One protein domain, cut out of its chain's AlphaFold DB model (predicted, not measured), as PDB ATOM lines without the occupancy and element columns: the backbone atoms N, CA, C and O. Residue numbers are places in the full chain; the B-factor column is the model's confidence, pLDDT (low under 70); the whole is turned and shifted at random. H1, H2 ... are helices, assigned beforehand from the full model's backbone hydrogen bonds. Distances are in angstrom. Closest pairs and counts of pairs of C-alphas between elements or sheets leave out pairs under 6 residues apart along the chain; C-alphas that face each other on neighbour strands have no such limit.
ATOM      1  N   GLU A  91     126.673  60.678  99.239       74.88
ATOM      2  CA  GLU A  91     128.104  60.635  98.945       74.88
ATOM      3  C   GLU A  91     128.598  59.207  98.706       74.88
ATOM      4  O   GLU A  91     129.464  59.001  97.860       74.88
ATOM      5  N   GLU A  92     127.998  58.235  99.396       75.44
ATOM      6  CA  GLU A  92     128.361  56.818  99.342       75.44
ATOM      7  C   GLU A  92     127.975  56.180  97.993       75.44
ATOM      8  O   GLU A  92     128.722  55.372  97.450       75.44
ATOM      9  N   GLY A  93     126.845  56.593  97.406       82.12
ATOM     10  CA  GLY A  93     126.325  56.026  96.154       82.12
ATOM     11  C   GLY A  93     126.761  56.757  94.879       82.12
ATOM     12  O   GLY A  93     126.576  56.238  93.773       82.12
ATOM     13  N   ILE A  94     127.325  57.969  94.992       87.62
ATOM     14  CA  ILE A  94     127.696  58.791  93.825       87.62
ATOM     15  C   ILE A  94     128.816  58.138  93.009       87.62
ATOM     16  O   ILE A  94     128.705  58.113  91.787       87.62
ATOM     17  N   GLY A  95     129.860  57.601  93.652       87.94
ATOM     18  CA  GLY A  95     130.995  56.978  92.953       87.94
ATOM     19  C   GLY A  95     130.542  55.838  92.042       87.94
ATOM     20  O   GLY A  95     130.691  55.922  90.824       87.94
ATOM     21  N   PHE A  96     129.848  54.855  92.627       89.50
ATOM     22  CA  PHE A  96     129.236  53.746  91.892       89.50
ATOM     23  C   PHE A  96     128.323  54.228  90.755       89.50
ATOM     24  O   PHE A  96     128.384  53.718  89.636       89.50
ATOM     25  N   SER A  97     127.492  55.244  91.015       92.12
ATOM     26  CA  SER A  97     126.588  55.789  89.998       92.12
ATOM     27  C   SER A  97     127.345  56.341  88.792       92.12
ATOM     28  O   SER A  97     126.974  56.058  87.656       92.12
ATOM     29  N   LEU A  98     128.403  57.120  89.030       92.44
ATOM     30  CA  LEU A  98     129.211  57.725  87.973       92.44
ATOM     31  C   LEU A  98     129.971  56.667  87.167       92.44
ATOM     32  O   LEU A  98     129.984  56.742  85.938       92.44
ATOM     33  N   GLU A  99     130.551  55.671  87.835       92.44
ATOM     34  CA  GLU A  99     131.256  54.560  87.184       92.44
ATOM     35  C   GLU A  99     130.317  53.740  86.296       92.44
ATOM     36  O   GLU A  99     130.620  53.495  85.125       92.44
ATOM     37  N   LEU A 100     129.134  53.383  86.804       94.56
ATOM     38  CA  LEU A 100     128.143  52.638  86.033       94.56
ATOM     39  C   LEU A 100     127.623  53.454  84.841       94.56
ATOM     40  O   LEU A 100     127.512  52.930  83.731       94.56
ATOM     41  N   MET A 101     127.342  54.746  85.031       95.00
ATOM     42  CA  MET A 101     126.957  55.646  83.938       95.00
ATOM     43  C   MET A 101     128.042  55.740  82.861       95.00
ATOM     44  O   MET A 101     127.722  55.691  81.671       95.00
ATOM     45  N   ALA A 102     129.312  55.852  83.261       93.12
ATOM     46  CA  ALA A 102     130.445  55.897  82.344       93.12
ATOM     47  C   ALA A 102     130.599  54.579  81.569       93.12
ATOM     48  O   ALA A 102     130.786  54.606  80.352       93.12
ATOM     49  N   ALA A 103     130.436  53.432  82.233       93.62
ATOM     50  CA  ALA A 103     130.471  52.121  81.588       93.62
ATOM     51  C   ALA A 103     129.350  51.954  80.544       93.62
ATOM     52  O   ALA A 103     129.589  51.463  79.439       93.62
ATOM     53  N   ILE A 104     128.131  52.412  80.854       93.75
ATOM     54  CA  ILE A 104     127.005  52.402  79.905       93.75
ATOM     55  C   ILE A 104     127.305  53.307  78.705       93.75
ATOM     56  O   ILE A 104     127.088  52.901  77.562       93.75
ATOM     57  N   LEU A 105     127.830  54.513  78.950       92.31
ATOM     58  CA  LEU A 105     128.198  55.456  77.897       92.31
ATOM     59  C   LEU A 105     129.258  54.863  76.959       92.31
ATOM     60  O   LEU A 105     129.057  54.872  75.745       92.31
ATOM     61  N   ALA A 106     130.326  54.285  77.513       90.69
ATOM     62  CA  ALA A 106     131.410  53.662  76.754       90.69
ATOM     63  C   ALA A 106     130.934  52.470  75.910       90.69
ATOM     64  O   ALA A 106     131.414  52.258  74.800       90.69
ATOM     65  N   ARG A 107     129.952  51.701  76.398       90.31
ATOM     66  CA  ARG A 107     129.363  50.590  75.636       90.31
ATOM     67  C   ARG A 107     128.474  51.067  74.485       90.31
ATOM     68  O   ARG A 107     128.352  50.376  73.476       90.31
ATOM     69  N   ARG A 108     127.805  52.209  74.649       87.56
ATOM     70  CA  ARG A 108     126.826  52.741  73.686       87.56
ATOM     71  C   ARG A 108     127.440  53.697  72.664       87.56
ATOM     72  O   ARG A 108     126.868  53.868  71.589       87.56
ATOM     73  N   ARG A 109     128.569  54.334  72.977       84.06
ATOM     74  CA  ARG A 109     129.243  55.285  72.086       84.06
ATOM     75  C   ARG A 109     130.620  54.782  71.691       84.06
ATOM     76  O   ARG A 109     131.432  54.417  72.526       84.06
ATOM     77  N   HIS A 110     130.892  54.824  70.389       68.81
ATOM     78  CA  HIS A 110     132.183  54.427  69.824       68.81
ATOM     79  C   HIS A 110     133.332  55.363  70.218       68.81
ATOM     80  O   HIS A 110     134.493  54.980  70.106       68.81
ATOM     81  N   LYS A 111     133.017  56.593  70.640       71.06
ATOM     82  CA  LYS A 111     133.996  57.557  71.138       71.06
ATOM     83  C   LYS A 111     133.855  57.701  72.652       71.06
ATOM     84  O   LYS A 111     132.723  57.725  73.140       71.06
ATOM     85  N   PRO A 112     134.977  57.836  73.381       64.12
ATOM     86  CA  PRO A 112     134.958  58.156  74.798       64.12
ATOM     87  C   PRO A 112     134.520  59.614  74.960       64.12
ATOM     88  O   PRO A 112     135.340  60.523  75.064       64.12
ATOM     89  N   ASP A 113     133.213  59.847  74.913       75.44
ATOM     90  CA  ASP A 113     132.665  61.129  75.322       75.44
ATOM     91  C   ASP A 113     132.773  61.234  76.844       75.44
ATOM     92  O   ASP A 113     132.435  60.303  77.575       75.44
ATOM     93  N   ASP A 114     133.220  62.389  77.326       86.06
ATOM     94  CA  ASP A 114     133.216  62.680  78.753       86.06
ATOM     95  C   ASP A 114     131.767  62.764  79.257       86.06
ATOM     96  O   ASP A 114     130.934  63.513  78.734       86.06
ATOM     97  N   LEU A 115     131.458  62.014  80.313       88.25
ATOM     98  CA  LEU A 115     130.142  61.994  80.936       88.25
ATOM     99  C   LEU A 115     129.705  63.405  81.386       88.25
ATOM    100  O   LEU A 115     128.527  63.760  81.258       88.25
ATOM    101  N   ALA A 116     130.647  64.250  81.826       88.00
ATOM    102  CA  ALA A 116     130.367  65.642  82.182       88.00
ATOM    103  C   ALA A 116     130.030  66.512  80.960       88.00
ATOM    104  O   ALA A 116     129.212  67.433  81.068       88.00
ATOM    105  N   PHE A 117     130.585  66.208  79.785       88.19
ATOM    106  CA  PHE A 117     130.197  66.847  78.527       88.19
ATOM    107  C   PHE A 117     128.781  66.432  78.104       88.19
ATOM    108  O   PHE A 117     127.955  67.294  77.779       88.19
ATOM    109  N   VAL A 118     128.481  65.130  78.166       91.19
ATOM    110  CA  VAL A 118     127.202  64.551  77.720       91.19
ATOM    111  C   VAL A 118     126.032  65.020  78.583       91.19
ATOM    112  O   VAL A 118     125.016  65.468  78.047       91.19
ATOM    113  N   LEU A 119     126.165  64.950  79.909       92.06
ATOM    114  CA  LEU A 119     125.089  65.294  80.844       92.06
ATOM    115  C   LEU A 119     125.138  66.760  81.293       92.06
ATOM    116  O   LEU A 119     124.114  67.338  81.663       92.06
ATOM    117  N   GLY A 120     126.292  67.414  81.192       90.38
ATOM    118  CA  GLY A 120     126.465  68.799  81.606       90.38
ATOM    119  C   GLY A 120     126.495  68.995  83.129       90.38
ATOM    120  O   GLY A 120     126.306  68.059  83.909       90.38
ATOM    121  N   PRO A 121     126.733  70.241  83.572       88.31
ATOM    122  CA  PRO A 121     126.872  70.561  84.985       88.31
ATOM    123  C   PRO A 121     125.526  70.597  85.713       88.31
ATOM    124  O   PRO A 121     124.508  71.019  85.158       88.31
ATOM    125  N   SER A 122     125.561  70.247  86.994       90.44
ATOM    126  CA  SER A 122     124.420  70.313  87.907       90.44
ATOM    127  C   SER A 122     124.315  71.653  88.624       90.44
ATOM    128  O   SER A 122     125.316  72.318  88.889       90.44
ATOM    129  N   ASP A 123     123.088  72.056  88.956       90.31
ATOM    130  CA  ASP A 123     122.848  73.272  89.738       90.31
ATOM    131  C   ASP A 123     123.090  73.038  91.234       90.31
ATOM    132  O   ASP A 123     123.651  73.910  91.903       90.31
ATOM    133  N   PHE A 124     122.746  71.856  91.751       89.62
ATOM    134  CA  PHE A 124     123.010  71.487  93.139       89.62
ATOM    135  C   PHE A 124     124.519  71.366  93.421       89.62
ATOM    136  O   PHE A 124     125.286  70.944  92.549       89.62
ATOM    137  N   PRO A 125     124.980  71.774  94.617       82.81
ATOM    138  CA  PRO A 125     126.351  71.540  95.045       82.81
ATOM    139  C   PRO A 125     126.596  70.051  95.305       82.81
ATOM    140  O   PRO A 125     125.704  69.319  95.732       82.81
ATOM    141  N   VAL A 126     127.831  69.630  95.047       71.56
ATOM    142  CA  VAL A 126     128.313  68.277  95.309       71.56
ATOM    143  C   VAL A 126     129.006  68.305  96.663       71.56
ATOM    144  O   VAL A 126     129.945  69.071  96.849       71.56
ATOM    145  N   GLU A 127     128.525  67.499  97.604       61.84
ATOM    146  CA  GLU A 127     129.145  67.291  98.923       61.84
ATOM    147  C   GLU A 127     130.040  66.031  98.902       61.84
ATOM    148  O   GLU A 127     130.232  65.378  99.914       61.84
ATOM    149  N   SER A 128     130.574  65.657  97.731       52.72
ATOM    150  CA  SER A 128     131.401  64.457  97.536       52.72
ATOM    151  C   SER A 128     132.892  64.799  97.496       52.72
ATOM    152  O   SER A 128     133.284  65.877  97.051       52.72
ATOM    153  N   THR A 129     133.719  63.838  97.911       44.59
ATOM    154  CA  THR A 129     135.182  63.833  97.747       44.59
ATOM    155  C   THR A 129     135.616  63.731  96.282       44.59
ATOM    156  O   THR A 129     136.761  64.040  95.960       44.59
ATOM    157  N   VAL A 130     134.713  63.327  95.379       49.31
ATOM    158  CA  VAL A 130     134.983  63.270  93.943       49.31
ATOM    159  C   VAL A 130     134.998  64.691  93.380       49.31
ATOM    160  O   VAL A 130     133.969  65.371  93.324       49.31
ATOM    161  N   ALA A 131     136.177  65.141  92.950       49.28
ATOM    162  CA  ALA A 131     136.377  66.447  92.338       49.28
ATOM    163  C   ALA A 131     135.657  66.524  90.981       49.28
ATOM    164  O   ALA A 131     136.221  66.212  89.936       49.28
ATOM    165  N   VAL A 132     134.399  66.962  90.987       55.47
ATOM    166  CA  VAL A 132     133.699  67.331  89.755       55.47
ATOM    167  C   VAL A 132     134.011  68.800  89.462       55.47
ATOM    168  O   VAL A 132     133.744  69.649  90.316       55.47
ATOM    169  N   PRO A 133     134.573  69.143  88.288       50.06
ATOM    170  CA  PRO A 133     134.962  70.514  87.992       50.06
ATOM    171  C   PRO A 133     133.749  71.453  88.028       50.06
ATOM    172  O   PRO A 133     132.888  71.451  87.144       50.06
ATOM    173  N   THR A 134     133.687  72.300  89.058       54.41
ATOM    174  CA  THR A 134     132.723  73.401  89.117       54.41
ATOM    175  C   THR A 134     133.227  74.509  88.202       54.41
ATOM    176  O   THR A 134     134.123  75.265  88.558       54.41
ATOM    177  N   ASN A 135     132.683  74.604  86.992       60.75
ATOM    178  CA  ASN A 135     133.008  75.726  86.113       60.75
ATOM    179  C   ASN A 135     132.303  77.017  86.581       60.75
ATOM    180  O   ASN A 135     131.213  76.967  87.162       60.75
ATOM    181  N   GLY A 136     132.873  78.186  86.263       63.75
ATOM    182  CA  GLY A 136     132.292  79.494  86.619       63.75
ATOM    183  C   GLY A 136     130.854  79.701  86.114       63.75
ATOM    184  O   GLY A 136     130.074  80.442  86.710       63.75
ATOM    185  N   SER A 137     130.440  78.965  85.072       71.00
ATOM    186  CA  SER A 137     129.055  78.980  84.585       71.00
ATOM    187  C   SER A 137     128.049  78.481  85.629       71.00
ATOM    188  O   SER A 137     126.926  78.976  85.691       71.00
ATOM    189  N   THR A 138     128.437  77.514  86.464       81.56
ATOM    190  CA  THR A 138     127.554  76.913  87.471       81.56
ATOM    191  C   THR A 138     127.337  77.856  88.646       81.56
ATOM    192  O   THR A 138     126.206  78.027  89.099       81.56
ATOM    193  N   GLU A 139     128.389  78.540  89.087       84.50
ATOM    194  CA  GLU A 139     128.291  79.574  90.117       84.50
ATOM    195  C   GLU A 139     127.431  80.753  89.652       84.50
ATOM    196  O   GLU A 139     126.513  81.164  90.361       84.50
ATOM    197  N   ALA A 140     127.619  81.214  88.411       87.38
ATOM    198  CA  ALA A 140     126.761  82.239  87.828       87.38
ATOM    199  C   ALA A 140     125.278  81.818  87.826       87.38
ATOM    200  O   ALA A 140     124.410  82.621  88.176       87.38
ATOM    201  N   ARG A 141     124.963  80.553  87.493       89.31
ATOM    202  CA  ARG A 141     123.583  80.033  87.576       89.31
ATOM    203  C   ARG A 141     123.053  80.031  89.007       89.31
ATOM    204  O   ARG A 141     121.937  80.500  89.214       89.31
ATOM    205  N   ARG A 142     123.842  79.568  89.981       91.38
ATOM    206  CA  ARG A 142     123.463  79.576  91.406       91.38
ATOM    207  C   ARG A 142     123.162  80.985  91.895       91.38
ATOM    208  O   ARG A 142     122.093  81.214  92.452       91.38
ATOM    209  N   ASN A 143     124.026  81.947  91.581       94.25
ATOM    210  CA  ASN A 143     123.833  83.345  91.961       94.25
ATOM    211  C   ASN A 143     122.534  83.929  91.376       94.25
ATOM    212  O   ASN A 143     121.898  84.769  92.012       94.25
ATOM    213  N   ARG A 144     122.070  83.462  90.204       95.00
ATOM    214  CA  ARG A 144     120.746  83.845  89.677       95.00
ATOM    215  C   ARG A 144     119.593  83.331  90.541       95.00
ATOM    216  O   ARG A 144     118.648  84.086  90.743       95.00
ATOM    217  N   TYR A 145     119.665  82.110  91.077       96.00
ATOM    218  CA  TYR A 145     118.642  81.601  92.004       96.00
ATOM    219  C   TYR A 145     118.602  82.414  93.302       96.00
ATOM    220  O   TYR A 145     117.519  82.770  93.757       96.00
ATOM    221  N   PHE A 146     119.769  82.775  93.845       97.56
ATOM    222  CA  PHE A 146     119.878  83.652  95.016       97.56
ATOM    223  C   PHE A 146     119.221  85.014  94.781       97.56
ATOM    224  O   PHE A 146     118.369  85.426  95.564       97.56
ATOM    225  N   ARG A 147     119.561  85.689  93.677       97.56
ATOM    226  CA  ARG A 147     118.980  86.997  93.339       97.56
ATOM    227  C   ARG A 147     117.478  86.921  93.077       97.56
ATOM    228  O   ARG A 147     116.739  87.778  93.550       97.56
ATOM    229  N   ALA A 148     117.020  85.890  92.365       95.38
ATOM    230  CA  ALA A 148     115.595  85.671  92.131       95.38
ATOM    231  C   ALA A 148     114.841  85.462  93.451       95.38
ATOM    232  O   ALA A 148     113.837  86.123  93.690       95.38
ATOM    233  N   LEU A 149     115.353  84.605  94.340       95.94
ATOM    234  CA  LEU A 149     114.707  84.350  95.625       95.94
ATOM    235  C   LEU A 149     114.745  85.573  96.550       95.94
ATOM    236  O   LEU A 149     113.767  85.840  97.231       95.94
ATOM    237  N   TYR A 150     115.835  86.344  96.554       97.12
ATOM    238  CA  TYR A 150     115.945  87.581  97.338       97.12
ATOM    239  C   TYR A 150     114.886  88.624  96.949       97.12
ATOM    240  O   TYR A 150     114.416  89.377  97.801       97.12
ATOM    241  N   ARG A 151     114.495  88.657  95.669       95.00
ATOM    242  CA  ARG A 151     113.387  89.482  95.178       95.00
ATOM    243  C   ARG A 151     112.025  88.894  95.563       95.00
ATOM    244  O   ARG A 151     111.159  89.636  96.009       95.00
ATOM    245  N   ASP A 152     111.855  87.586  95.379       92.62
ATOM    246  CA  ASP A 152     110.547  86.920  95.405       92.62
ATOM    247  C   ASP A 152     110.097  86.466  96.816       92.62
ATOM    248  O   ASP A 152     108.913  86.199  97.018       92.62
ATOM    249  N   ASP A 153     111.009  86.346  97.790       94.50
ATOM    250  CA  ASP A 153     110.762  85.787  99.131       94.50
ATOM    251  C   ASP A 153     111.264  86.729 100.241       94.50
ATOM    252  O   ASP A 153     112.465  86.836 100.516       94.50
ATOM    253  N   GLN A 154     110.330  87.381 100.939       94.56
ATOM    254  CA  GLN A 154     110.641  88.340 102.005       94.56
ATOM    255  C   GLN A 154     111.326  87.682 103.203       94.56
ATOM    256  O   GLN A 154     112.109  88.314 103.916       94.56
ATOM    257  N   THR A 155     111.044  86.408 103.452       96.31
ATOM    258  CA  THR A 155     111.606  85.666 104.582       96.31
ATOM    259  C   THR A 155     113.069  85.307 104.319       96.31
ATOM    260  O   THR A 155     113.907  85.433 105.217       96.31
ATOM    261  N   PHE A 156     113.408  84.994 103.064       97.69
ATOM    262  CA  PHE A 156     114.791  84.835 102.618       97.69
ATOM    263  C   PHE A 156     115.543  86.170 102.586       97.69
ATOM    264  O   PHE A 156     116.679  86.249 103.051       97.69
ATOM    265  N   LYS A 157     114.899  87.251 102.131       97.56
ATOM    266  CA  LYS A 157     115.469  88.604 102.195       97.56
ATOM    267  C   LYS A 157     115.856  88.997 103.626       97.56
ATOM    268  O   LYS A 157     116.962  89.485 103.850       97.56
ATOM    269  N   ARG A 158     114.998  88.712 104.615       97.62
ATOM    270  CA  ARG A 158     115.333  88.894 106.041       97.62
ATOM    271  C   ARG A 158     116.529  88.046 106.469       97.62
ATOM    272  O   ARG A 158     117.363  88.537 107.219       97.62
ATOM    273  N   TYR A 159     116.626  86.796 106.014       97.56
ATOM    274  CA  TYR A 159     117.784  85.948 106.300       97.56
ATOM    275  C   TYR A 159     119.087  86.552 105.753       97.56
ATOM    276  O   TYR A 159     120.069  86.611 106.488       97.56
ATOM    277  N   VAL A 160     119.087  87.072 104.521       97.75
ATOM    278  CA  VAL A 160     120.248  87.762 103.927       97.75
ATOM    279  C   VAL A 160     120.638  88.996 104.748       97.75
ATOM    280  O   VAL A 160     121.801  89.133 105.122       97.75
ATOM    281  N   HIS A 161     119.663  89.831 105.125       97.50
ATOM    282  CA  HIS A 161     119.907  91.046 105.913       97.50
ATOM    283  C   HIS A 161     120.426  90.803 107.338       97.50
ATOM    284  O   HIS A 161     121.001  91.703 107.942       97.50
ATOM    285  N   ARG A 162     120.257  89.594 107.890       96.75
ATOM    286  CA  ARG A 162     120.866  89.223 109.181       96.75
ATOM    287  C   ARG A 162     122.373  88.976 109.086       96.75
ATOM    288  O   ARG A 162     123.036  89.016 110.113       96.75
ATOM    289  N   HIS A 163     122.892  88.691 107.892       95.44
ATOM    290  CA  HIS A 163     124.284  88.275 107.685       95.44
ATOM    291  C   HIS A 163     125.072  89.224 106.765       95.44
ATOM    292  O   HIS A 163     126.284  89.086 106.646       95.44
ATOM    293  N   SER A 164     124.402  90.159 106.086       95.25
ATOM    294  CA  SER A 164     124.987  91.082 105.094       95.25
ATOM    295  C   SER A 164     124.029  92.247 104.819       95.25
ATOM    296  O   SER A 164     122.839  92.119 105.098       95.25
ATOM    297  N   GLN A 165     124.484  93.368 104.250       94.25
ATOM    298  CA  GLN A 165     123.584  94.494 103.950       94.25
ATOM    299  C   GLN A 165     122.859  94.314 102.612       94.25
ATOM    300  O   GLN A 165     121.727  94.778 102.452       94.25
ATOM    301  N   SER A 166     123.480  93.608 101.664       96.50
ATOM    302  CA  SER A 166     122.951  93.389 100.317       96.50
ATOM    303  C   SER A 166     123.166  91.954  99.826       96.50
ATOM    304  O   SER A 166     124.013  91.218 100.329       96.50
ATOM    305  N   ILE A 167     122.414  91.553  98.794       97.56
ATOM    306  CA  ILE A 167     122.585  90.237  98.160       97.56
ATOM    307  C   ILE A 167     123.972  90.067  97.524       97.56
ATOM    308  O   ILE A 167     124.486  88.954  97.480       97.56
ATOM    309  N   GLU A 168     124.594  91.148  97.052       97.19
ATOM    310  CA  GLU A 168     125.927  91.079  96.448       97.19
ATOM    311  C   GLU A 168     127.005  90.860  97.513       97.19
ATOM    312  O   GLU A 168     127.846  89.982  97.342       97.19
ATOM    313  N   GLU A 169     126.927  91.553  98.653       96.31
ATOM    314  CA  GLU A 169     127.801  91.288  99.806       96.31
ATOM    315  C   GLU A 169     127.630  89.863 100.333       96.31
ATOM    316  O   GLU A 169     128.612  89.178 100.610       96.31
ATOM    317  N   PHE A 170     126.386  89.386 100.418       96.50
ATOM    318  CA  PHE A 170     126.090  88.017 100.829       96.50
ATOM    319  C   PHE A 170     126.767  86.981  99.925       96.50
ATOM    320  O   PHE A 170     127.348  86.005 100.395       96.50
ATOM    321  N   LEU A 171     126.691  87.187  98.607       94.62
ATOM    322  CA  LEU A 171     127.302  86.302  97.616       94.62
ATOM    323  C   LEU A 171     128.825  86.458  97.536       94.62
ATOM    324  O   LEU A 171     129.479  85.531  97.056       94.62
ATOM    325  N   ALA A 172     129.370  87.577  98.011       94.19
ATOM    326  CA  ALA A 172     130.800  87.844  98.110       94.19
ATOM    327  C   ALA A 172     131.436  87.321  99.410       94.19
ATOM    328  O   ALA A 172     132.652  87.387  99.542       94.19
ATOM    329  N   LEU A 173     130.655  86.774 100.355       92.50
ATOM    330  CA  LEU A 173     131.211  86.121 101.544       92.50
ATOM    331  C   LEU A 173     132.213  85.026 101.146       92.50
ATOM    332  O   LEU A 173     131.963  84.247 100.216       92.50
ATOM    333  N   GLU A 174     133.299  84.930 101.917       91.75
ATOM    334  CA  GLU A 174     134.399  83.976 101.744       91.75
ATOM    335  C   GLU A 174     134.586  83.083 102.987       91.75
ATOM    336  O   GLU A 174     133.911  83.249 104.007       91.75
ATOM    337  N   GLY A 175     135.470  82.085 102.878       90.38
ATOM    338  CA  GLY A 175     135.853  81.200 103.983       90.38
ATOM    339  C   GLY A 175     134.675  80.512 104.686       90.38
ATOM    340  O   GLY A 175     133.714  80.062 104.048       90.38
ATOM    341  N   ASP A 176     134.753  80.454 106.014       89.94
ATOM    342  CA  ASP A 176     133.761  79.796 106.873       89.94
ATOM    343  C   ASP A 176     132.390  80.468 106.801       89.94
ATOM    344  O   ASP A 176     131.365  79.788 106.784       89.94
ATOM    345  N   SER A 177     132.355  81.794 106.648       90.56
ATOM    346  CA  SER A 177     131.102  82.537 106.486       90.56
ATOM    347  C   SER A 177     130.378  82.131 105.197       90.56
ATOM    348  O   SER A 177     129.170  81.884 105.207       90.56
ATOM    349  N   ARG A 178     131.113  81.966 104.085       91.00
ATOM    350  CA  ARG A 178     130.542  81.433 102.835       91.00
ATOM    351  C   ARG A 178     130.001  80.024 103.027       91.00
ATOM    352  O   ARG A 178     128.924  79.706 102.521       91.00
ATOM    353  N   ALA A 179     130.754  79.169 103.715       87.12
ATOM    354  CA  ALA A 179     130.357  77.790 103.961       87.12
ATOM    355  C   ALA A 179     129.062  77.722 104.788       87.12
ATOM    356  O   ALA A 179     128.093  77.085 104.367       87.12
ATOM    357  N   GLN A 180     129.029  78.446 105.906       90.19
ATOM    358  CA  GLN A 180     127.940  78.446 106.875       90.19
ATOM    359  C   GLN A 180     126.661  79.086 106.332       90.19
ATOM    360  O   GLN A 180     125.579  78.528 106.518       90.19
ATOM    361  N   PHE A 181     126.767  80.238 105.662       93.62
ATOM    362  CA  PHE A 181     125.590  81.037 105.320       93.62
ATOM    363  C   PHE A 181     125.135  80.874 103.873       93.62
ATOM    364  O   PHE A 181     123.928  80.904 103.635       93.62
ATOM    365  N   VAL A 182     126.057  80.666 102.923       93.38
ATOM    366  CA  VAL A 182     125.754  80.607 101.480       93.38
ATOM    367  C   VAL A 182     125.699  79.164 100.977       93.38
ATOM    368  O   VAL A 182     124.678  78.728 100.439       93.38
ATOM    369  N   ARG A 183     126.779  78.390 101.150       90.75
ATOM    370  CA  ARG A 183     126.871  77.021 100.608       90.75
ATOM    371  C   ARG A 183     125.847  76.103 101.262       90.75
ATOM    372  O   ARG A 183     125.110  75.436 100.539       90.75
ATOM    373  N   LYS A 184     125.727  76.160 102.594       91.19
ATOM    374  CA  LYS A 184     124.745  75.387 103.371       91.19
ATOM    375  C   LYS A 184     123.319  75.533 102.833       91.19
ATOM    376  O   LYS A 184     122.611  74.544 102.671       91.19
ATOM    377  N   VAL A 185     122.901  76.757 102.509       95.12
ATOM    378  CA  VAL A 185     121.519  77.030 102.076       95.12
ATOM    379  C   VAL A 185     121.305  76.927 100.569       95.12
ATOM    380  O   VAL A 185     120.165  76.974 100.111       95.12
ATOM    381  N   THR A 186     122.371  76.771  99.779       95.06
ATOM    382  CA  THR A 186     122.297  76.748  98.310       95.06
ATOM    383  C   THR A 186     121.267  75.734  97.775       95.06
ATOM    384  O   THR A 186     120.460  76.135  96.932       95.06
ATOM    385  N   PRO A 187     121.205  74.467  98.248       94.31
ATOM    386  CA  PRO A 187     120.194  73.511  97.782       94.31
ATOM    387  C   PRO A 187     118.754  73.995  98.003       94.31
ATOM    388  O   PRO A 187     117.912  73.881  97.112       94.31
ATOM    389  N   ILE A 188     118.487  74.593  99.166       95.75
ATOM    390  CA  ILE A 188     117.169  75.112  99.547       95.75
ATOM    391  C   ILE A 188     116.812  76.316  98.669       95.75
ATOM    392  O   ILE A 188     115.697  76.402  98.162       95.75
ATOM    393  N   VAL A 189     117.767  77.220  98.425       96.56
ATOM    394  CA  VAL A 189     117.568  78.401  97.570       96.56
ATOM    395  C   VAL A 189     117.210  78.009  96.137       96.56
ATOM    396  O   VAL A 189     116.274  78.573  95.571       96.56
ATOM    397  N   ILE A 190     117.903  77.020  95.559       95.12
ATOM    398  CA  ILE A 190     117.622  76.507  94.205       95.12
ATOM    399  C   ILE A 190     116.176  76.006  94.116       95.12
ATOM    400  O   ILE A 190     115.419  76.403  93.227       95.12
ATOM    401  N   VAL A 191     115.777  75.168  95.072       94.56
ATOM    402  CA  VAL A 191     114.435  74.579  95.134       94.56
ATOM    403  C   VAL A 191     113.364  75.646  95.339       94.56
ATOM    404  O   VAL A 191     112.393  75.701  94.582       94.56
ATOM    405  N   ARG A 192     113.542  76.537  96.319       93.56
ATOM    406  CA  ARG A 192     112.588  77.618  96.591       93.56
ATOM    407  C   ARG A 192     112.455  78.546  95.395       93.56
ATOM    408  O   ARG A 192     111.337  78.846  95.002       93.56
ATOM    409  N   SER A 193     113.549  78.934  94.745       93.75
ATOM    410  CA  SER A 193     113.490  79.773  93.540       93.75
ATOM    411  C   SER A 193     112.690  79.104  92.408       93.75
ATOM    412  O   SER A 193     111.869  79.743  91.738       93.75
ATOM    413  N   ALA A 194     112.857  77.790  92.227       92.00
ATOM    414  CA  ALA A 194     112.154  77.032  91.196       92.00
ATOM    415  C   ALA A 194     110.658  76.832  91.490       92.00
ATOM    416  O   ALA A 194     109.837  76.916  90.570       92.00
ATOM    417  N   PHE A 195     110.297  76.571  92.751       91.88
ATOM    418  CA  PHE A 195     108.957  76.120  93.126       91.88
ATOM    419  C   PHE A 195     108.132  77.121  93.925       91.88
ATOM    420  O   PHE A 195     106.927  76.921  94.006       91.88
ATOM    421  N   ARG A 196     108.700  78.174  94.512       90.06
ATOM    422  CA  ARG A 196     107.942  79.165  95.290       90.06
ATOM    423  C   ARG A 196     107.245  80.163  94.365       90.06
ATOM    424  O   ARG A 196     107.770  80.530  93.308       90.06
ATOM    425  N   ILE A 197     106.039  80.567  94.751       88.62
ATOM    426  CA  ILE A 197     105.316  81.696  94.155       88.62
ATOM    427  C   ILE A 197     105.786  82.989  94.848       88.62
ATOM    428  O   ILE A 197     105.842  82.983  96.077       88.62
ATOM    429  N   PRO A 198     106.124  84.061  94.106       88.12
ATOM    430  CA  PRO A 198     106.535  85.333  94.702       88.12
ATOM    431  C   PRO A 198     105.509  85.890  95.696       88.12
ATOM    432  O   PRO A 198     104.301  85.821  95.446       88.12
ATOM    433  N   ASP A 199     105.994  86.441  96.810       85.75
ATOM    434  CA  ASP A 199     105.153  86.961  97.901       85.75
ATOM    435  C   ASP A 199     104.249  88.129  97.454       85.75
ATOM    436  O   ASP A 199     103.189  88.343  98.034       85.75
ATOM    437  N   ASP A 200     104.650  88.866  96.416       78.69
ATOM    438  CA  ASP A 200     103.936  90.008  95.829       78.69
ATOM    439  C   ASP A 200     102.887  89.616  94.774       78.69
ATOM    440  O   ASP A 200     102.175  90.467  94.240       78.69
ATOM    441  N   SER A 201     102.763  88.327  94.457       76.75
ATOM    442  CA  SER A 201     101.834  87.871  93.429       76.75
ATOM    443  C   SER A 201     100.397  87.738  93.949       76.75
ATOM    444  O   SER A 201     100.140  87.174  95.013       76.75
ATOM    445  N   PHE A 202      99.421  88.149  93.131       56.44
ATOM    446  CA  PHE A 202      97.983  87.968  93.401       56.44
ATOM    447  C   PHE A 202      97.574  86.494  93.631       56.44
ATOM    448  O   PHE A 202      96.528  86.222  94.215       56.44
ATOM    449  N   ALA A 203      98.405  85.533  93.209       57.00
ATOM    450  CA  ALA A 203      98.204  84.097  93.413       57.00
ATOM    451  C   ALA A 203      98.592  83.599  94.824       57.00
ATOM    452  O   ALA A 203      98.308  82.448  95.160       57.00
ATOM    453  N   ALA A 204      99.209  84.440  95.664       55.34
ATOM    454  CA  ALA A 204      99.663  84.077  97.009       55.34
ATOM    455  C   ALA A 204      98.522  83.793  98.013       55.34
ATOM    456  O   ALA A 204      98.793  83.335  99.124       55.34
ATOM    457  N   GLY A 205      97.259  84.025  97.628       54.72
ATOM    458  CA  GLY A 205      96.088  83.922  98.507       54.72
ATOM    459  C   GLY A 205      95.792  82.524  99.070       54.72
ATOM    460  O   GLY A 205      95.259  82.435 100.170       54.72
ATOM    461  N   SER A 206      96.146  81.428  98.376       55.28
ATOM    462  CA  SER A 206      95.870  80.055  98.869       55.28
ATOM    463  C   SER A 206      96.994  79.027  98.678       55.28
ATOM    464  O   SER A 206      97.038  78.028  99.397       55.28
ATOM    465  N   ARG A 207      97.946  79.250  97.759       61.28
ATOM    466  CA  ARG A 207      99.127  78.386  97.570       61.28
ATOM    467  C   ARG A 207     100.383  79.221  97.363       61.28
ATOM    468  O   ARG A 207     100.434  80.064  96.481       61.28
ATOM    469  N   ARG A 208     101.439  78.913  98.123       74.00
ATOM    470  CA  ARG A 208     102.767  79.554  98.007       74.00
ATOM    471  C   ARG A 208     103.735  78.813  97.076       74.00
ATOM    472  O   ARG A 208     104.935  79.074  97.093       74.00
ATOM    473  N   TYR A 209     103.246  77.872  96.268       78.19
ATOM    474  CA  TYR A 209     104.084  77.055  95.389       78.19
ATOM    475  C   TYR A 209     103.521  76.916  93.970       78.19
ATOM    476  O   TYR A 209     102.325  76.737  93.758       78.19
ATOM    477  N   LYS A 210     104.422  76.962  92.986       75.69
ATOM    478  CA  LYS A 210     104.180  76.780  91.555       75.69
ATOM    479  C   LYS A 210     103.811  75.322  91.270       75.69
ATOM    480  O   LYS A 210     104.406  74.392  91.816       75.69
ATOM    481  N   THR A 211     102.897  75.116  90.325       66.00
ATOM    482  CA  THR A 211     102.490  73.781  89.837       66.00
ATOM    483  C   THR A 211     103.480  73.188  88.823       66.00
ATOM    484  O   THR A 211     103.212  72.142  88.238       66.00
ATOM    485  N   ARG A 212     104.627  73.837  88.570       63.62
ATOM    486  CA  ARG A 212     105.608  73.365  87.582       63.62
ATOM    487  C   ARG A 212     106.093  71.966  87.972       63.62
ATOM    488  O   ARG A 212     106.780  71.819  88.973       63.62
ATOM    489  N   LYS A 213     105.733  70.960  87.171       59.00
ATOM    490  CA  LYS A 213     106.017  69.549  87.476       59.00
ATOM    491  C   LYS A 213     107.490  69.176  87.273       59.00
ATOM    492  O   LYS A 213     107.980  68.301  87.964       59.00
ATOM    493  N   ASN A 214     108.197  69.884  86.387       63.09
ATOM    494  CA  ASN A 214     109.539  69.512  85.926       63.09
ATOM    495  C   ASN A 214     110.461  70.744  85.816       63.09
ATOM    496  O   ASN A 214     110.630  71.288  84.720       63.09
ATOM    497  N   PRO A 215     111.004  71.288  86.916       73.31
ATOM    498  CA  PRO A 215     112.062  72.277  86.806       73.31
ATOM    499  C   PRO A 215     113.398  71.611  86.478       73.31
ATOM    500  O   PRO A 215     113.786  70.626  87.100       73.31
ATOM    501  N   ASP A 216     114.138  72.238  85.570       85.62
ATOM    502  CA  ASP A 216     115.487  71.864  85.131       85.62
ATOM    503  C   ASP A 216     116.549  71.812  86.252       85.62
ATOM    504  O   ASP A 216     117.714  71.565  85.965       85.62
ATOM    505  N   ILE A 217     116.193  72.044  87.519       91.19
ATOM    506  CA  ILE A 217     117.142  72.080  88.642       91.19
ATOM    507  C   ILE A 217     117.747  70.704  88.963       91.19
ATOM    508  O   ILE A 217     118.861  70.635  89.476       91.19
ATOM    509  N   TYR A 218     117.045  69.611  88.641       92.69
ATOM    510  CA  TYR A 218     117.499  68.237  88.906       92.69
ATOM    511  C   TYR A 218     118.343  67.635  87.776       92.69
ATOM    512  O   TYR A 218     118.715  66.469  87.841       92.69
ATOM    513  N   ARG A 219     118.658  68.413  86.736       92.12
ATOM    514  CA  ARG A 219     119.498  67.960  85.621       92.12
ATOM    515  C   ARG A 219     120.989  68.008  85.954       92.12
ATOM    516  O   ARG A 219     121.421  68.630  86.932       92.12
ATOM    517  N   GLY A 220     121.775  67.465  85.035       92.12
ATOM    518  CA  GLY A 220     123.225  67.476  85.079       92.12
ATOM    519  C   GLY A 220     123.774  66.252  85.789       92.12
ATOM    520  O   GLY A 220     123.060  65.570  86.525       92.12
ATOM    521  N   LEU A 221     125.059  66.008  85.563       92.44
ATOM    522  CA  LEU A 221     125.760  64.798  85.962       92.44
ATOM    523  C   LEU A 221     125.522  64.390  87.423       92.44
ATOM    524  O   LEU A 221     125.043  63.294  87.698       92.44
ATOM    525  N   THR A 222     125.845  65.270  88.368       90.19
ATOM    526  CA  THR A 222     125.834  64.904  89.788       90.19
ATOM    527  C   THR A 222     124.440  64.903  90.389       90.19
ATOM    528  O   THR A 222     124.157  64.074  91.250       90.19
ATOM    529  N   SER A 223     123.541  65.760  89.904       92.56
ATOM    530  CA  SER A 223     122.117  65.684  90.238       92.56
ATOM    531  C   SER A 223     121.534  64.353  89.783       92.56
ATOM    532  O   SER A 223     120.852  63.710  90.568       92.56
ATOM    533  N   LEU A 224     121.823  63.915  88.550       93.81
ATOM    534  CA  LEU A 224     121.307  62.658  88.014       93.81
ATOM    535  C   LEU A 224     121.842  61.461  88.809       93.81
ATOM    536  O   LEU A 224     121.057  60.621  89.235       93.81
ATOM    537  N   ALA A 225     123.148  61.426  89.091       93.06
ATOM    538  CA  ALA A 225     123.749  60.405  89.951       93.06
ATOM    539  C   ALA A 225     123.113  60.380  91.353       93.06
ATOM    540  O   ALA A 225     122.766  59.318  91.859       93.06
ATOM    541  N   THR A 226     122.886  61.553  91.952       92.25
ATOM    542  CA  THR A 226     122.264  61.661  93.282       92.25
ATOM    543  C   THR A 226     120.803  61.220  93.274       92.25
ATOM    544  O   THR A 226     120.371  60.532  94.186       92.25
ATOM    545  N   VAL A 227     120.034  61.600  92.252       93.31
ATOM    546  CA  VAL A 227     118.613  61.246  92.106       93.31
ATOM    547  C   VAL A 227     118.423  59.741  91.940       93.31
ATOM    548  O   VAL A 227     117.426  59.204  92.411       93.31
ATOM    549  N   LEU A 228     119.360  59.066  91.273       92.81
ATOM    550  CA  LEU A 228     119.286  57.627  91.016       92.81
ATOM    551  C   LEU A 228     119.867  56.779  92.157       92.81
ATOM    552  O   LEU A 228     119.689  55.565  92.143       92.81
ATOM    553  N   GLU A 229     120.517  57.413  93.141       88.50
ATOM    554  CA  GLU A 229     120.943  56.830  94.422       88.50
ATOM    555  C   GLU A 229     121.688  55.499  94.316       88.50
ATOM    556  O   GLU A 229     121.450  54.586  95.099       88.50
ATOM    557  N   GLY A 230     122.563  55.347  93.322       89.06
ATOM    558  CA  GLY A 230     123.303  54.099  93.148       89.06
ATOM    559  C   GLY A 230     122.428  52.881  92.842       89.06
ATOM    560  O   GLY A 230     122.926  51.763  92.886       89.06
ATOM    561  N   ASN A 231     121.146  53.059  92.506       90.00
ATOM    562  CA  ASN A 231     120.279  51.957  92.114       90.00
ATOM    563  C   ASN A 231     120.614  51.532  90.671       90.00
ATOM    564  O   ASN A 231     120.298  52.269  89.727       90.00
ATOM    565  N   PRO A 232     121.202  50.339  90.451       91.00
ATOM    566  CA  PRO A 232     121.669  49.939  89.128       91.00
ATOM    567  C   PRO A 232     120.526  49.817  88.117       91.00
ATOM    568  O   PRO A 232     120.705  50.176  86.954       91.00
ATOM    569  N   ARG A 233     119.331  49.383  88.544       90.56
ATOM    570  CA  ARG A 233     118.160  49.253  87.659       90.56
ATOM    571  C   ARG A 233     117.720  50.624  87.142       90.56
ATOM    572  O   ARG A 233     117.461  50.773  85.948       90.56
ATOM    573  N   TYR A 234     117.685  51.637  88.009       93.12
ATOM    574  CA  TYR A 234     117.344  53.002  87.596       93.12
ATOM    575  C   TYR A 234     118.439  53.651  86.758       93.12
ATOM    576  O   TYR A 234     118.115  54.286  85.757       93.12
ATOM    577  N   ILE A 235     119.713  53.459  87.110       95.44
ATOM    578  CA  ILE A 235     120.840  53.996  86.336       95.44
ATOM    579  C   ILE A 235     120.841  53.429  84.920       95.44
ATOM    580  O   ILE A 235     120.834  54.198  83.961       95.44
ATOM    581  N   ILE A 236     120.781  52.102  84.781       95.31
ATOM    582  CA  ILE A 236     120.753  51.430  83.478       95.31
ATOM    583  C   ILE A 236     119.532  51.880  82.675       95.31
ATOM    584  O   ILE A 236     119.671  52.259  81.513       95.31
ATOM    585  N   GLY A 237     118.349  51.876  83.293       94.81
ATOM    586  CA  GLY A 237     117.111  52.277  82.634       94.81
ATOM    587  C   GLY A 237     117.156  53.721  82.135       94.81
ATOM    588  O   GLY A 237     116.926  53.967  80.959       94.81
ATOM    589  N   VAL A 238     117.485  54.681  83.001       95.56
ATOM    590  CA  VAL A 238     117.508  56.106  82.637       95.56
ATOM    591  C   VAL A 238     118.614  56.413  81.631       95.56
ATOM    592  O   VAL A 238     118.367  57.135  80.671       95.56
ATOM    593  N   MET A 239     119.816  55.857  81.800       95.31
ATOM    594  CA  MET A 239     120.916  56.116  80.868       95.31
ATOM    595  C   MET A 239     120.647  55.559  79.474       95.31
ATOM    596  O   MET A 239     120.951  56.240  78.499       95.31
ATOM    597  N   ASN A 240     120.068  54.361  79.358       93.88
ATOM    598  CA  ASN A 240     119.723  53.806  78.050       93.88
ATOM    599  C   ASN A 240     118.710  54.697  77.316       93.88
ATOM    600  O   ASN A 240     118.998  55.117  76.201       93.88
ATOM    601  N   GLU A 241     117.615  55.096  77.971       93.62
ATOM    602  CA  GLU A 241     116.601  55.992  77.377       93.62
ATOM    603  C   GLU A 241     117.195  57.355  76.976       93.62
ATOM    604  O   GLU A 241     116.945  57.894  75.892       93.62
ATOM    605  N   LEU A 242     118.055  57.923  77.829       93.62
ATOM    606  CA  LEU A 242     118.748  59.173  77.524       93.62
ATOM    607  C   LEU A 242     119.678  59.035  76.313       93.62
ATOM    608  O   LEU A 242     119.749  59.957  75.499       93.62
ATOM    609  N   LEU A 243     120.379  57.917  76.159       91.69
ATOM    610  CA  LEU A 243     121.310  57.712  75.050       91.69
ATOM    611  C   LEU A 243     120.597  57.354  73.743       91.69
ATOM    612  O   LEU A 243     120.993  57.873  72.697       91.69
ATOM    613  N   ASP A 244     119.528  56.559  73.804       88.00
ATOM    614  CA  ASP A 244     118.810  56.063  72.628       88.00
ATOM    615  C   ASP A 244     118.223  57.215  71.792       88.00
ATOM    616  O   ASP A 244     118.447  57.273  70.584       88.00
ATOM    617  N   GLU A 245     117.581  58.216  72.408       77.62
ATOM    618  CA  GLU A 245     117.038  59.359  71.645       77.62
ATOM    619  C   GLU A 245     118.066  60.514  71.438       77.62
ATOM    620  O   GLU A 245     117.730  61.539  70.847       77.62
ATOM    621  N   ALA A 246     119.304  60.462  71.984       74.69
ATOM    622  CA  ALA A 246     120.268  61.600  71.974       74.69
ATOM    623  C   ALA A 246     121.346  61.541  70.884       74.69
ATOM    624  O   ALA A 246     122.075  62.521  70.687       74.69
ATOM    625  N   GLY A 247     121.484  60.406  70.199       73.31
ATOM    626  CA  GLY A 247     122.587  60.183  69.266       73.31
ATOM    627  C   GLY A 247     123.954  60.379  69.938       73.31
ATOM    628  O   GLY A 247     124.156  59.989  71.087       73.31
ATOM    629  N   GLN A 248     124.895  61.014  69.231       76.62
ATOM    630  CA  GLN A 248     126.287  61.228  69.676       76.62
ATOM    631  C   GLN A 248     126.514  62.585  70.384       76.62
ATOM    632  O   GLN A 248     127.647  62.990  70.619       76.62
ATOM    633  N   GLY A 249     125.453  63.337  70.699       84.81
ATOM    634  CA  GLY A 249     125.554  64.710  71.208       84.81
ATOM    635  C   GLY A 249     125.392  64.860  72.722       84.81
ATOM    636  O   GLY A 249     125.233  63.887  73.464       84.81
ATOM    637  N   LYS A 250     125.391  66.121  73.172       90.06
ATOM    638  CA  LYS A 250     125.002  66.512  74.531       90.06
ATOM    639  C   LYS A 250     123.502  66.313  74.741       90.06
ATOM    640  O   LYS A 250     122.693  66.645  73.875       90.06
ATOM    641  N   ILE A 251     123.126  65.860  75.929       91.69
ATOM    642  CA  ILE A 251     121.735  65.619  76.298       91.69
ATOM    643  C   ILE A 251     121.147  66.877  76.931       91.69
ATOM    644  O   ILE A 251     121.624  67.373  77.955       91.69
ATOM    645  N   GLY A 252     120.087  67.406  76.319       90.44
ATOM    646  CA  GLY A 252     119.412  68.612  76.789       90.44
ATOM    647  C   GLY A 252     118.816  68.457  78.193       90.44
ATOM    648  O   GLY A 252     118.229  67.433  78.533       90.44
ATOM    649  N   GLY A 253     118.904  69.518  78.996       89.94
ATOM    650  CA  GLY A 253     118.338  69.575  80.349       89.94
ATOM    651  C   GLY A 253     116.850  69.212  80.468       89.94
ATOM    652  O   GLY A 253     116.505  68.420  81.350       89.94
ATOM    653  N   PRO A 254     115.974  69.720  79.578       89.88
ATOM    654  CA  PRO A 254     114.561  69.349  79.577       89.88
ATOM    655  C   PRO A 254     114.344  67.843  79.429       89.88
ATOM    656  O   PRO A 254     113.453  67.281  80.058       89.88
ATOM    657  N   ARG A 255     115.199  67.177  78.649       91.69
ATOM    658  CA  ARG A 255     115.104  65.743  78.404       91.69
ATOM    659  C   ARG A 255     115.570  64.910  79.591       91.69
ATOM    660  O   ARG A 255     114.861  64.001  79.995       91.69
ATOM    661  N   GLN A 256     116.686  65.284  80.217       94.25
ATOM    662  CA  GLN A 256     117.108  64.668  81.482       94.25
ATOM    663  C   GLN A 256     116.008  64.770  82.546       94.25
ATOM    664  O   GLN A 256     115.682  63.794  83.212       94.25
ATOM    665  N   THR A 257     115.382  65.943  82.653       91.56
ATOM    666  CA  THR A 257     114.287  66.174  83.605       91.56
ATOM    667  C   THR A 257     113.052  65.337  83.260       91.56
ATOM    668  O   THR A 257     112.417  64.784  84.154       91.56
ATOM    669  N   ALA A 258     112.719  65.208  81.972       91.31
ATOM    670  CA  ALA A 258     111.630  64.347  81.524       91.31
ATOM    671  C   ALA A 258     111.879  62.881  81.902       91.31
ATOM    672  O   ALA A 258     110.967  62.246  82.431       91.31
ATOM    673  N   GLU A 259     113.100  62.367  81.720       93.69
ATOM    674  CA  GLU A 259     113.419  60.987  82.108       93.69
ATOM    675  C   GLU A 259     113.389  60.742  83.604       93.69
ATOM    676  O   GLU A 259     112.859  59.719  84.036       93.69
ATOM    677  N   ILE A 260     113.898  61.680  84.405       93.62
ATOM    678  CA  ILE A 260     113.787  61.601  85.866       93.62
ATOM    679  C   ILE A 260     112.312  61.473  86.262       93.62
ATOM    680  O   ILE A 260     111.947  60.596  87.043       93.62
ATOM    681  N   THR A 261     111.438  62.286  85.666       92.56
ATOM    682  CA  THR A 261     109.997  62.214  85.927       92.56
ATOM    683  C   THR A 261     109.374  60.915  85.421       92.56
ATOM    684  O   THR A 261     108.549  60.328  86.121       92.56
ATOM    685  N   ARG A 262     109.775  60.405  84.246       93.31
ATOM    686  CA  ARG A 262     109.332  59.089  83.751       93.31
ATOM    687  C   ARG A 262     109.741  57.968  84.708       93.31
ATOM    688  O   ARG A 262     108.928  57.096  85.002       93.31
ATOM    689  N   ALA A 263     110.976  57.979  85.202       94.38
ATOM    690  CA  ALA A 263     111.476  57.006  86.170       94.38
ATOM    691  C   ALA A 263     110.730  57.099  87.510       94.38
ATOM    692  O   ALA A 263     110.257  56.084  88.016       94.38
ATOM    693  N   ALA A 264     110.521  58.309  88.036       93.88
ATOM    694  CA  ALA A 264     109.759  58.520  89.265       93.88
ATOM    695  C   ALA A 264     108.299  58.052  89.132       93.88
ATOM    696  O   ALA A 264     107.774  57.415  90.041       93.88
ATOM    697  N   ASN A 265     107.646  58.305  87.995       93.12
ATOM    698  CA  ASN A 265     106.280  57.837  87.745       93.12
ATOM    699  C   ASN A 265     106.196  56.310  87.642       93.12
ATOM    700  O   ASN A 265     105.284  55.721  88.220       93.12
ATOM    701  N   ARG A 266     107.158  55.667  86.964       93.88
ATOM    702  CA  ARG A 266     107.279  54.199  86.943       93.88
ATOM    703  C   ARG A 266     107.441  53.642  88.354       93.88
ATOM    704  O   ARG A 266     106.764  52.683  88.709       93.88
ATOM    705  N   PHE A 267     108.269  54.283  89.176       93.81
ATOM    706  CA  PHE A 267     108.456  53.860  90.557       93.81
ATOM    707  C   PHE A 267     107.179  54.023  91.391       93.81
ATOM    708  O   PHE A 267     106.757  53.093  92.069       93.81
ATOM    709  N   ARG A 268     106.486  55.161  91.278       93.25
ATOM    710  CA  ARG A 268     105.188  55.358  91.941       93.25
ATOM    711  C   ARG A 268     104.154  54.321  91.513       93.25
ATOM    712  O   ARG A 268     103.397  53.868  92.363       93.25
ATOM    713  N   ALA A 269     104.117  53.952  90.232       91.50
ATOM    714  CA  ALA A 269     103.223  52.909  89.742       91.50
ATOM    715  C   ALA A 269     103.540  51.553  90.388       91.50
ATOM    716  O   ALA A 269     102.624  50.902  90.878       91.50
ATOM    717  N   LEU A 270     104.818  51.174  90.508       90.88
ATOM    718  CA  LEU A 270     105.221  49.970  91.246       90.88
ATOM    719  C   LEU A 270     104.732  49.998  92.705       90.88
ATOM    720  O   LEU A 270     104.182  49.020  93.192       90.88
ATOM    721  N   LEU A 271     104.837  51.136  93.397       90.62
ATOM    722  CA  LEU A 271     104.352  51.254  94.780       90.62
ATOM    723  C   LEU A 271     102.834  51.048  94.925       90.62
ATOM    724  O   LEU A 271     102.365  50.766  96.026       90.62
ATOM    725  N   THR A 272     102.056  51.182  93.843       87.75
ATOM    726  CA  THR A 272     100.611  50.881  93.863       87.75
ATOM    727  C   THR A 272     100.298  49.392  93.828       87.75
ATOM    728  O   THR A 272      99.200  49.015  94.226       87.75
ATOM    729  N   THR A 273     101.236  48.552  93.385       87.88
ATOM    730  CA  THR A 273     101.028  47.100  93.292       87.88
ATOM    731  C   THR A 273     101.400  46.370  94.579       87.88
ATOM    732  O   THR A 273     101.084  45.194  94.721       87.88
TER     733      THR A 273
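Overview. This is residues 91 to 273 of the 404 residues of an uncharacterized protein of Knoellia locipacati (UniProt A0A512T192). The model shows two helical lobes side by side, with no contact between their named helices: one holds H1, H2, H9, H10 and H11, the other H3 to H7. Two long stretches, residues 120 to 135 and 206 to 220, join them; short H8 lies far out and touches no helix, and the last residues of H11, 268 to 273, stick out. The printed part has 183 residues with eleven named helices, H1 to H11 in order, and no named strand: all helix, its helix packing mostly crossed. It is compact, with a radius of gyration of the C-alphas of 18.3 A, and spans 53 by 40 by 28 A.

Arrangement. H1, residues 91 to 108, only just touches H2, residues 115 to 119, with 3 pairs of C-alphas within 8 A; the closest are those of Ala 102 and Leu 115, 6.3 A apart. With residues 93 to 98 alone, H1 touches H9, residues 221 to 228, the closest C-alphas being those of Ser 97 and Ala 225, 5.4 A apart; at 72 degrees they are only just about perpendicular. H1 also touches H10, residues 232 to 244, at a steep tilt of 40 degrees, the same way, closest at the C-alphas of Met 101 and Ile 235, 6.8 A apart. H3, residues 136 to 152, touches H7, residues 186 to 195, at a steep tilt of 58 degrees, the same way; the closest C-alphas are those of Leu 149 and Ser 193, 5.2 A apart. H4, residues 154 to 161, and H3 touch only at the corner, closest at the C-alphas of Tyr 150 and Lys 157, 5.0 A apart. H5, residues 167 to 172, touches H3 at a shallow tilt of 29 degrees, opposite ways, closest at the C-alphas of Arg 147 and Ile 167, 6.8 A apart. H5 and H6, residues 175 to 183, form a hairpin, closest at the C-alphas of Leu 171 and Val 182, 7.1 A apart. H8, residues 202 to 205, touches no helix. H10 and H11, residues 253 to 273, form a hairpin at 42 degrees, closest at the C-alphas of Val 238 and Glu 259, 6.4 A apart. Every O i to N i+4 pair is within hydrogen-bond range in H2, H3, H4, H5, H7, H9 and H10; the counts are 12 of 14 in H1, 4 of 5 in H6 and 16 of 17 in H11, and H8 is too short for such a pair.

Along the chain. H1 begins at C-alpha 91, (128.104, 60.635, 98.945), and is 26.5 A long. H3 begins at C-alpha 136, (132.292, 79.494, 86.619), and is 24.6 A long. H10 is 17.8 A long. H11, 31.2 A, ends at C-alpha 273, (101.028, 47.100, 93.292).

Size, cuts and confidence. The C-alphas of His 110 and Gly 205 are the two farthest apart, 54.7 A. The printed part has no cut. The links H2 to H3 and H8 to H9 are long. The mean pLDDT of the printed part is 86.5; 22 residues are under 70, among them 127 to 136, 202 to 207 and 211 to 214.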